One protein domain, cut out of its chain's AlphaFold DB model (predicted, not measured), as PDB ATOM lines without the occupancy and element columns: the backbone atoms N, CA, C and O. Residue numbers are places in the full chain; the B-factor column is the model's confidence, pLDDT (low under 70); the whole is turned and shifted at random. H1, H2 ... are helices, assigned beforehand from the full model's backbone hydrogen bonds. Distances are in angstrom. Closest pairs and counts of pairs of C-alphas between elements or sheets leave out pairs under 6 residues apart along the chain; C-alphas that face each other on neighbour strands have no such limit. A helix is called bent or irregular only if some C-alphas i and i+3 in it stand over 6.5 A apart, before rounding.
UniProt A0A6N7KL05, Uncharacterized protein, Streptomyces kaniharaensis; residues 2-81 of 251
ATOM      1  N   ALA A   2     127.787 138.471 149.336       71.38
ATOM      2  CA  ALA A   2     126.506 138.605 148.614       71.38
ATOM      3  C   ALA A   2     125.472 139.534 149.294       71.38
ATOM      4  O   ALA A   2     124.915 140.412 148.649       71.38
ATOM      5  N   GLN A   3     125.279 139.406 150.610       78.12
ATOM      6  CA  GLN A   3     124.303 140.211 151.361       78.12
ATOM      7  C   GLN A   3     124.650 141.712 151.388       78.12
ATOM      8  O   GLN A   3     123.771 142.552 151.244       78.12
ATOM      9  N   THR A   4     125.940 142.054 151.461       81.25
ATOM     10  CA  THR A   4     126.417 143.442 151.384       81.25
ATOM     11  C   THR A   4     126.123 144.054 150.014       81.25
ATOM     12  O   THR A   4     125.690 145.199 149.940       81.25
ATOM     13  N   HIS A   5     126.291 143.290 148.928       83.50
ATOM     14  CA  HIS A   5     125.941 143.756 147.582       83.50
ATOM     15  C   HIS A   5     124.432 143.972 147.421       83.50
ATOM     16  O   HIS A   5     124.030 144.964 146.821       83.50
ATOM     17  N   VAL A   6     123.603 143.096 147.999       87.00
ATOM     18  CA  VAL A   6     122.139 143.245 147.992       87.00
ATOM     19  C   VAL A   6     121.701 144.483 148.777       87.00
ATOM     20  O   VAL A   6     120.873 145.244 148.288       87.00
ATOM     21  N   ASP A   7     122.281 144.734 149.952       85.00
ATOM     22  CA  ASP A   7     121.951 145.918 150.755       85.00
ATOM     23  C   ASP A   7     122.373 147.222 150.065       85.00
ATOM     24  O   ASP A   7     121.624 148.200 150.069       85.00
ATOM     25  N   MET A   8     123.536 147.225 149.406       85.31
ATOM     26  CA  MET A   8     123.985 148.363 148.598       85.31
ATOM     27  C   MET A   8     123.072 148.587 147.388       85.31
ATOM     28  O   MET A   8     122.672 149.722 147.128       85.31
ATOM     29  N   ALA A   9     122.684 147.518 146.686       89.56
ATOM     30  CA  ALA A   9     121.749 147.589 145.566       89.56
ATOM     31  C   ALA A   9     120.369 148.095 146.006       89.56
ATOM     32  O   ALA A   9     119.787 148.941 145.336       89.56
ATOM     33  N   HIS A  10     119.868 147.644 147.157       87.81
ATOM     34  CA  HIS A  10     118.602 148.114 147.713       87.81
ATOM     35  C   HIS A  10     118.661 149.601 148.081       87.81
ATOM     36  O   HIS A  10     117.730 150.343 147.784       87.81
ATOM     37  N   GLY A  11     119.778 150.067 148.649       86.88
ATOM     38  CA  GLY A  11     119.999 151.492 148.897       86.88
ATOM     39  C   GLY A  11     119.979 152.332 147.614       86.88
ATOM     40  O   GLY A  11     119.399 153.413 147.604       86.88
ATOM     41  N   LEU A  12     120.561 151.830 146.519       88.50
ATOM     42  CA  LEU A  12     120.501 152.486 145.207       88.50
ATOM     43  C   LEU A  12     119.086 152.453 144.611       88.50
ATOM     44  O   LEU A  12     118.613 153.465 144.103       88.50
ATOM     45  N   LEU A  13     118.378 151.329 144.736       89.81
ATOM     46  CA  LEU A  13     116.989 151.193 144.297       89.81
ATOM     47  C   LEU A  13     116.082 152.203 145.016       89.81
ATOM     48  O   LEU A  13     115.295 152.893 144.377       89.81
ATOM     49  N   LEU A  14     116.252 152.358 146.333       87.25
ATOM     50  CA  LEU A  14     115.520 153.335 147.141       87.25
ATOM     51  C   LEU A  14     115.815 154.787 146.761       87.25
ATOM     52  O   LEU A  14     115.008 155.645 147.100       87.25
ATOM     53  N   ARG A  15     116.920 155.079 146.064       87.62
ATOM     54  CA  ARG A  15     117.215 156.410 145.498       87.62
ATOM     55  C   ARG A  15     116.580 156.617 144.123       87.62
ATOM     56  O   ARG A  15     116.235 157.740 143.786       87.62
ATOM     57  N   LEU A  16     116.411 155.543 143.354       88.69
ATOM     58  CA  LEU A  16     115.834 155.568 142.005       88.69
ATOM     59  C   LEU A  16     114.308 155.404 141.992       88.69
ATOM     60  O   LEU A  16     113.670 155.668 140.977       88.69
ATOM     61  N   LEU A  17     113.717 154.953 143.103       88.38
ATOM     62  CA  LEU A  17     112.277 154.736 143.215       88.38
ATOM     63  C   LEU A  17     111.482 156.031 142.940       88.38
ATOM     64  O   LEU A  17     111.870 157.089 143.444       88.38
ATOM     65  N   PRO A  18     110.345 155.965 142.227       87.56
ATOM     66  CA  PRO A  18     109.420 157.088 142.141       87.56
ATOM     67  C   PRO A  18     108.920 157.493 143.531       87.56
ATOM     68  O   PRO A  18     108.665 156.639 144.384       87.56
ATOM     69  N   ASP A  19     108.725 158.791 143.737       85.00
ATOM     70  CA  ASP A  19     108.407 159.384 145.040       85.00
ATOM     71  C   ASP A  19     107.155 158.783 145.700       85.00
ATOM     72  O   ASP A  19     107.153 158.508 146.901       85.00
ATOM     73  N   GLY A  20     106.115 158.482 144.915       82.81
ATOM     74  CA  GLY A  20     104.904 157.827 145.420       82.81
ATOM     75  C   GLY A  20     105.157 156.420 145.977       82.81
ATOM     76  O   GLY A  20     104.628 156.064 147.029       82.81
ATOM     77  N   LEU A  21     106.018 155.634 145.320       84.62
ATOM     78  CA  LEU A  21     106.393 154.294 145.786       84.62
ATOM     79  C   LEU A  21     107.318 154.353 147.004       84.62
ATOM     80  O   LEU A  21     107.229 153.499 147.886       84.62
ATOM     81  N   PHE A  22     108.199 155.356 147.063       86.88
ATOM     82  CA  PHE A  22     109.066 155.559 148.217       86.88
ATOM     83  C   PHE A  22     108.239 155.864 149.471       86.88
ATOM     84  O   PHE A  22     108.427 155.196 150.487       86.88
ATOM     85  N   LYS A  23     107.259 156.781 149.382       85.69
ATOM     86  CA  LYS A  23     106.343 157.086 150.498       85.69
ATOM     87  C   LYS A  23     105.611 155.848 151.007       85.69
ATOM     88  O   LYS A  23     105.509 155.658 152.215       85.69
ATOM     89  N   ALA A  24     105.172 154.973 150.103       87.62
ATOM     90  CA  ALA A  24     104.507 153.727 150.474       87.62
ATOM     91  C   ALA A  24     105.415 152.760 151.263       87.62
ATOM     92  O   ALA A  24     104.915 151.989 152.080       87.62
ATOM     93  N   GLN A  25     106.739 152.799 151.064       89.12
ATOM     94  CA  GLN A  25     107.690 151.951 151.797       89.12
ATOM     95  C   GLN A  25     108.161 152.538 153.134       89.12
ATOM     96  O   GLN A  25     108.694 151.786 153.951       89.12
ATOM     97  N   ILE A  26     107.957 153.837 153.389       88.75
ATOM     98  CA  ILE A  26     108.416 154.516 154.615       88.75
ATOM     99  C   ILE A  26     108.047 153.747 155.898       88.75
ATOM    100  O   ILE A  26     108.944 153.550 156.719       88.75
ATOM    101  N   PRO A  27     106.804 153.252 156.090       89.00
ATOM    102  CA  PRO A  27     106.451 152.523 157.308       89.00
ATOM    103  C   PRO A  27     107.302 151.265 157.525       89.00
ATOM    104  O   PRO A  27     107.762 151.020 158.637       89.00
ATOM    105  N   GLY A  28     107.570 150.501 156.460       88.88
ATOM    106  CA  GLY A  28     108.412 149.303 156.534       88.88
ATOM    107  C   GLY A  28     109.890 149.627 156.765       88.88
ATOM    108  O   GLY A  28     110.578 148.922 157.497       88.88
ATOM    109  N   LEU A  29     110.386 150.725 156.188       90.00
ATOM    110  CA  LEU A  29     111.753 151.197 156.429       90.00
ATOM    111  C   LEU A  29     111.944 151.668 157.877       90.00
ATOM    112  O   LEU A  29     112.962 151.359 158.499       90.00
ATOM    113  N   LEU A  30     110.953 152.370 158.428       90.44
ATOM    114  CA  LEU A  30     110.956 152.797 159.823       90.44
ATOM    115  C   LEU A  30     110.861 151.628 160.795       90.44
ATOM    116  O   LEU A  30     111.491 151.688 161.845       90.44
ATOM    117  N   ASP A  31     110.112 150.578 160.471       90.94
ATOM    118  CA  ASP A  31     110.031 149.381 161.311       90.94
ATOM    119  C   ASP A  31     111.412 148.730 161.496       90.94
ATOM    120  O   ASP A  31     111.839 148.451 162.619       90.94
ATOM    121  N   ILE A  32     112.186 148.618 160.411       88.88
ATOM    122  CA  ILE A  32     113.574 148.133 160.456       88.88
ATOM    123  C   ILE A  32     114.442 149.048 161.336       88.88
ATOM    124  O   ILE A  32     115.198 148.567 162.182       88.88
ATOM    125  N   VAL A  33     114.334 150.368 161.162       90.31
ATOM    126  CA  VAL A  33     115.090 151.356 161.953       90.31
ATOM    127  C   VAL A  33     114.737 151.265 163.440       90.31
ATOM    128  O   VAL A  33     115.633 151.217 164.275       90.31
ATOM    129  N   LYS A  34     113.450 151.185 163.787       89.25
ATOM    130  CA  LYS A  34     112.963 151.112 165.175       89.25
ATOM    131  C   LYS A  34     113.327 149.797 165.862       89.25
ATOM    132  O   LYS A  34     113.507 149.794 167.078       89.25
ATOM    133  N   THR A  35     113.433 148.714 165.093       88.44
ATOM    134  CA  THR A  35     113.788 147.380 165.593       88.44
ATOM    135  C   THR A  35     115.268 147.287 165.963       88.44
ATOM    136  O   THR A  35     115.596 146.713 166.999       88.44
ATOM    137  N   TYR A  36     116.165 147.853 165.147       85.00
ATOM    138  CA  TYR A  36     117.617 147.682 165.313       85.00
ATOM    139  C   TYR A  36     118.353 148.908 165.866       85.00
ATOM    140  O   TYR A  36     119.500 148.776 166.290       85.00
ATOM    141  N   LEU A  37     117.728 150.090 165.888       87.00
ATOM    142  CA  LEU A  37     118.268 151.266 166.571       87.00
ATOM    143  C   LEU A  37     117.458 151.598 167.827       87.00
ATOM    144  O   LEU A  37     116.225 151.689 167.813       87.00
ATOM    145  N   GLY A  38     118.185 151.837 168.920       85.06
ATOM    146  CA  GLY A  38     117.610 152.272 170.190       85.06
ATOM    147  C   GLY A  38     116.876 153.611 170.068       85.06
ATOM    148  O   GLY A  38     117.150 154.406 169.171       85.06
ATOM    149  N   SER A  39     115.946 153.877 170.988       83.62
ATOM    150  CA  SER A  39     115.144 155.111 171.002       83.62
ATOM    151  C   SER A  39     115.980 156.387 171.138       83.62
ATOM    152  O   SER A  39     115.556 157.441 170.677       83.62
ATOM    153  N   GLU A  40     117.175 156.294 171.730       85.88
ATOM    154  CA  GLU A  40     118.095 157.424 171.906       85.88
ATOM    155  C   GLU A  40     119.053 157.650 170.730       85.88
ATOM    156  O   GLU A  40     119.802 158.627 170.743       85.88
ATOM    157  N   ASP A  41     119.042 156.796 169.702       86.94
ATOM    158  CA  ASP A  41     119.957 156.963 168.576       86.94
ATOM    159  C   ASP A  41     119.570 158.203 167.738       86.94
ATOM    160  O   ASP A  41     118.431 158.298 167.257       86.94
ATOM    161  N   PRO A  42     120.496 159.158 167.515       88.50
ATOM    162  CA  PRO A  42     120.212 160.367 166.745       88.50
ATOM    163  C   PRO A  42     119.758 160.064 165.309       88.50
ATOM    164  O   PRO A  42     118.966 160.817 164.749       88.50
ATOM    165  N   ARG A  43     120.197 158.944 164.718       87.38
ATOM    166  CA  ARG A  43     119.815 158.525 163.360       87.38
ATOM    167  C   ARG A  43     118.364 158.070 163.298       87.38
ATOM    168  O   ARG A  43     117.688 158.330 162.308       87.38
ATOM    169  N   ARG A  44     117.870 157.421 164.359       89.06
ATOM    170  CA  ARG A  44     116.462 157.024 164.462       89.06
ATOM    171  C   ARG A  44     115.563 158.250 164.578       89.06
ATOM    172  O   ARG A  44     114.624 158.370 163.800       89.06
ATOM    173  N   LYS A  45     115.886 159.175 165.487       89.94
ATOM    174  CA  LYS A  45     115.120 160.422 165.668       89.94
ATOM    175  C   LYS A  45     115.104 161.262 164.384       89.94
ATOM    176  O   LYS A  45     114.057 161.770 163.996       89.94
ATOM    177  N   ALA A  46     116.240 161.346 163.684       87.44
ATOM    178  CA  ALA A  46     116.333 162.033 162.395       87.44
ATOM    179  C   ALA A  46     115.470 161.370 161.305       87.44
ATOM    180  O   ALA A  46     114.812 162.072 160.544       87.44
ATOM    181  N   ALA A  47     115.427 160.036 161.245       87.56
ATOM    182  CA  ALA A  47     114.592 159.314 160.284       87.56
ATOM    183  C   ALA A  47     113.095 159.420 160.589       87.56
ATOM    184  O   ALA A  47     112.304 159.569 159.662       87.56
ATOM    185  N   GLU A  48     112.703 159.365 161.864       89.38
ATOM    186  CA  GLU A  48     111.316 159.583 162.290       89.38
ATOM    187  C   GLU A  48     110.867 161.005 161.913       89.38
ATOM    188  O   GLU A  48     109.878 161.160 161.197       89.38
ATOM    189  N   GLY A  49     111.657 162.032 162.240       86.50
ATOM    190  CA  GLY A  49     111.347 163.413 161.853       86.50
ATOM    191  C   GLY A  49     111.310 163.641 160.334       86.50
ATOM    192  O   GLY A  49     110.393 164.285 159.829       86.50
ATOM    193  N   ALA A  50     112.260 163.074 159.584       85.50
ATOM    194  CA  ALA A  50     112.271 163.160 158.122       85.50
ATOM    195  C   ALA A  50     111.063 162.441 157.500       85.50
ATOM    196  O   ALA A  50     110.479 162.925 156.533       85.50
ATOM    197  N   SER A  51     110.653 161.301 158.064       85.69
ATOM    198  CA  SER A  51     109.514 160.525 157.568       85.69
ATOM    199  C   SER A  51     108.181 161.261 157.700       85.69
ATOM    200  O   SER A  51     107.379 161.231 156.770       85.69
ATOM    201  N   GLU A  52     107.963 161.967 158.811       86.50
ATOM    202  CA  GLU A  52     106.752 162.761 159.031       86.50
ATOM    203  C   GLU A  52     106.666 163.903 158.012       86.50
ATOM    204  O   GLU A  52     105.617 164.120 157.401       86.50
ATOM    205  N   GLN A  53     107.796 164.565 157.743       83.31
ATOM    206  CA  GLN A  53     107.892 165.604 156.716       83.31
ATOM    207  C   GLN A  53     107.668 165.040 155.307       83.31
ATOM    208  O   GLN A  53     106.944 165.639 154.515       83.31
ATOM    209  N   LEU A  54     108.224 163.867 154.998       81.88
ATOM    210  CA  LEU A  54     108.064 163.187 153.707       81.88
ATOM    211  C   LEU A  54     106.623 162.750 153.428       81.88
ATOM    212  O   LEU A  54     106.178 162.798 152.280       81.88
ATOM    213  N   VAL A  55     105.899 162.300 154.454       81.44
ATOM    214  CA  VAL A  55     104.496 161.882 154.323       81.44
ATOM    215  C   VAL A  55     103.586 163.098 154.134       81.44
ATOM    216  O   VAL A  55     102.683 163.040 153.302       81.44
ATOM    217  N   ALA A  56     103.853 164.201 154.839       81.81
ATOM    218  CA  ALA A  56     103.060 165.428 154.754       81.81
ATOM    219  C   ALA A  56     103.360 166.292 153.511       81.81
ATOM    220  O   ALA A  56     102.492 167.034 153.057       81.81
ATOM    221  N   ALA A  57     104.575 166.228 152.958       80.00
ATOM    222  CA  ALA A  57     104.991 167.084 151.847       80.00
ATOM    223  C   ALA A  57     104.432 166.622 150.493       80.00
ATOM    224  O   ALA A  57     104.499 165.444 150.154       80.00
ATOM    225  N   GLU A  58     103.962 167.552 149.659       73.81
ATOM    226  CA  GLU A  58     103.521 167.262 148.284       73.81
ATOM    227  C   GLU A  58     104.711 166.951 147.353       73.81
ATOM    228  O   GLU A  58     104.634 166.043 146.527       73.81
ATOM    229  N   VAL A  59     105.859 167.608 147.578       76.44
ATOM    230  CA  VAL A  59     107.130 167.386 146.867       76.44
ATOM    231  C   VAL A  59     108.182 166.839 147.833       76.44
ATOM    232  O   VAL A  59     108.426 167.423 148.889       76.44
ATOM    233  N   ILE A  60     108.828 165.727 147.474       75.38
ATOM    234  CA  ILE A  60     109.876 165.109 148.295       75.38
ATOM    235  C   ILE A  60     111.178 165.909 148.186       75.38
ATOM    236  O   ILE A  60     111.713 166.101 147.094       75.38
ATOM    237  N   ARG A  61     111.742 166.325 149.324       80.94
ATOM    238  CA  ARG A  61     113.111 166.854 149.365       80.94
ATOM    239  C   ARG A  61     114.113 165.704 149.338       80.94
ATOM    240  O   ARG A  61     113.986 164.744 150.098       80.94
ATOM    241  N   LEU A  62     115.157 165.837 148.512       82.50
ATOM    242  CA  LEU A  62     116.241 164.849 148.451       82.50
ATOM    243  C   LEU A  62     116.895 164.622 149.823       82.50
ATOM    244  O   LEU A  62     117.207 163.487 150.163       82.50
ATOM    245  N   GLN A  63     117.050 165.677 150.625       85.25
ATOM    246  CA  GLN A  63     117.714 165.607 151.927       85.25
ATOM    247  C   GLN A  63     116.954 164.737 152.944       85.25
ATOM    248  O   GLN A  63     117.561 163.915 153.636       85.25
ATOM    249  N   ASP A  64     115.625 164.847 152.993       82.31
ATOM    250  CA  ASP A  64     114.794 164.046 153.902       82.31
ATOM    251  C   ASP A  64     114.819 162.568 153.487       82.31
ATOM    252  O   ASP A  64     114.944 161.664 154.317       82.31
ATOM    253  N   ARG A  65     114.792 162.315 152.172       85.81
ATOM    254  CA  ARG A  65     114.917 160.972 151.594       85.81
ATOM    255  C   ARG A  65     116.265 160.328 151.921       85.81
ATOM    256  O   ARG A  65     116.297 159.165 152.321       85.81
ATOM    257  N   GLU A  66     117.369 161.059 151.770       87.88
ATOM    258  CA  GLU A  66     118.704 160.554 152.110       87.88
ATOM    259  C   GLU A  66     118.841 160.246 153.602       87.88
ATOM    260  O   GLU A  66     119.385 159.201 153.953       87.88
ATOM    261  N   THR A  67     118.252 161.075 154.468       87.44
ATOM    262  CA  THR A  67     118.267 160.870 155.925       87.44
ATOM    263  C   THR A  67     117.615 159.540 156.320       87.44
ATOM    264  O   THR A  67     118.173 158.778 157.114       87.44
ATOM    265  N   VAL A  68     116.464 159.209 155.724       87.12
ATOM    266  CA  VAL A  68     115.793 157.918 155.956       87.12
ATOM    267  C   VAL A  68     116.639 156.753 155.429       87.12
ATOM    268  O   VAL A  68     116.800 155.744 156.118       87.12
ATOM    269  N   ILE A  69     117.218 156.881 154.231       89.12
ATOM    270  CA  ILE A  69     118.051 155.829 153.626       89.12
ATOM    271  C   ILE A  69     119.309 155.559 154.469       89.12
ATOM    272  O   ILE A  69     119.671 154.396 154.673       89.12
ATOM    273  N   ASP A  70     119.957 156.599 154.991       89.19
ATOM    274  CA  ASP A  70     121.152 156.463 155.825       89.19
ATOM    275  C   ASP A  70     120.839 155.839 157.189       89.19
ATOM    276  O   ASP A  70     121.599 154.988 157.666       89.19
ATOM    277  N   ALA A  71     119.690 156.161 157.787       89.00
ATOM    278  CA  ALA A  71     119.232 155.495 159.003       89.00
ATOM    279  C   ALA A  71     118.959 154.000 158.773       89.00
ATOM    280  O   ALA A  71     119.399 153.165 159.567       89.00
ATOM    281  N   VAL A  72     118.320 153.635 157.655       90.00
ATOM    282  CA  VAL A  72     118.100 152.229 157.269       90.00
ATOM    283  C   VAL A  72     119.426 151.506 157.038       90.00
ATOM    284  O   VAL A  72     119.592 150.366 157.475       90.00
ATOM    285  N   ARG A  73     120.403 152.152 156.388       89.19
ATOM    286  CA  ARG A  73     121.751 151.586 156.224       89.19
ATOM    287  C   ARG A  73     122.404 151.339 157.585       89.19
ATOM    288  O   ARG A  73     122.951 150.259 157.800       89.19
ATOM    289  N   GLY A  74     122.303 152.299 158.504       85.75
ATOM    290  CA  GLY A  74     122.756 152.152 159.888       85.75
ATOM    291  C   GLY A  74     122.118 150.950 160.591       85.75
ATOM    292  O   GLY A  74     122.837 150.132 161.159       85.75
ATOM    293  N   ALA A  75     120.797 150.792 160.467       86.69
ATOM    294  CA  ALA A  75     120.040 149.671 161.033       86.69
ATOM    295  C   ALA A  75     120.543 148.316 160.519       86.69
ATOM    296  O   ALA A  75     120.805 147.390 161.286       86.69
ATOM    297  N   ARG A  76     120.732 148.210 159.198       86.19
ATOM    298  CA  ARG A  76     121.194 146.975 158.554       86.19
ATOM    299  C   ARG A  76     122.628 146.623 158.924       86.19
ATOM    300  O   ARG A  76     122.936 145.441 159.042       86.19
ATOM    301  N   LEU A  77     123.497 147.610 159.134       85.44
ATOM    302  CA  LEU A  77     124.856 147.349 159.611       85.44
ATOM    303  C   LEU A  77     124.838 146.689 160.993       85.44
ATOM    304  O   LEU A  77     125.541 145.699 161.185       85.44
ATOM    305  N   VAL A  78     124.000 147.169 161.918       82.44
ATOM    306  CA  VAL A  78     123.833 146.550 163.248       82.44
ATOM    307  C   VAL A  78     123.361 145.099 163.114       82.44
ATOM    308  O   VAL A  78     124.011 144.195 163.639       82.44
ATOM    309  N   LEU A  79     122.329 144.852 162.301       79.69
ATOM    310  CA  LEU A  79     121.846 143.501 161.994       79.69
ATOM    311  C   LEU A  79     122.946 142.595 161.405       79.69
ATOM    312  O   LEU A  79     123.065 141.418 161.758       79.69
ATOM    313  N   GLN A  80     123.780 143.126 160.507       78.62
ATOM    314  CA  GLN A  80     124.886 142.370 159.920       78.62
ATOM    315  C   GLN A  80     125.962 142.010 160.949       78.62
ATOM    316  O   GLN A  80     126.481 140.891 160.896       78.62
ATOM    317  N   TYR A  81     126.299 142.917 161.870       77.69
ATOM    318  CA  TYR A  81     127.276 142.647 162.927       77.69
ATOM    319  C   TYR A  81     126.803 141.534 163.867       77.69
ATOM    320  O   TYR A  81     127.585 140.634 164.193       77.69
TER     321      TYR A  81
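This is residues 2 to 81 of the 251 residues of an uncharacterized protein of Streptomyces kaniharaensis (UniProt A0A6N7KL05). Three helices, H2, H3 and H4, make an up-and-down bundle, each running against the one before it, and a fourth helix, H1, packs on H4 away from H3. H4 is the core of the domain, with H1, H2 and H3 packed round it and H2 crossing it aslant. The printed part has 80 residues with four named helices, in the order H1, H2, H3, H4, and no named strand; the class is all helix. It is compact, with a radius of gyration of the C-alphas of 12.0 A and spans of 37 by 29 by 18 A.

H1, residues 2 to 16, touches H4, residues 62 to 81, at a shallow tilt of 12 degrees, opposite ways; the closest C-alphas are those of Gly 11 and Ile 69, 6.7 A apart. H1 is close to but not clearly touching H2, residues 19 to 36, with the closest C-alphas, those of Leu 14 and Phe 22, 6.9 A apart. H1 and H3, residues 42 to 56, are apart. H2 is irregular, with C-alphas 24 and 27 7.2 A apart, and has a kink of 41 degrees near residue 26. With residues 29 to 36 alone it touches H4, the same way at a steep tilt of 36 degrees, only just past shallow; the closest C-alphas, of Tyr 36 and Ala 75, are 5.3 A apart. H2 and H3 form a helical hairpin at a shallow tilt of 27 degrees, closest at the C-alphas of Val 33 and Arg 44, 6.3 A apart. H3 and H4 form another, at a steep tilt of 42 degrees, closest at the C-alphas of Ala 47 and Val 68, 4.7 A apart. In H1, H3 and H4 every O i to N i+4 pair is within hydrogen-bond range; in H2, 12 of 14 are.

H1 begins at C-alpha 2, (126.506, 138.605, 148.614), and is 21.1 A long. H2 measures 25.2 A, H3 21.5 A and H4 28.7 A, ending at C-alpha 81, (127.276, 142.647, 162.927).

The C-alphas farthest apart, of Glu 58 and Tyr 81, are 37.2 A apart. The printed part has no cut, and its three links are tight. No printed residue is under 70 in pLDDT; the mean of the printed part is 85.6.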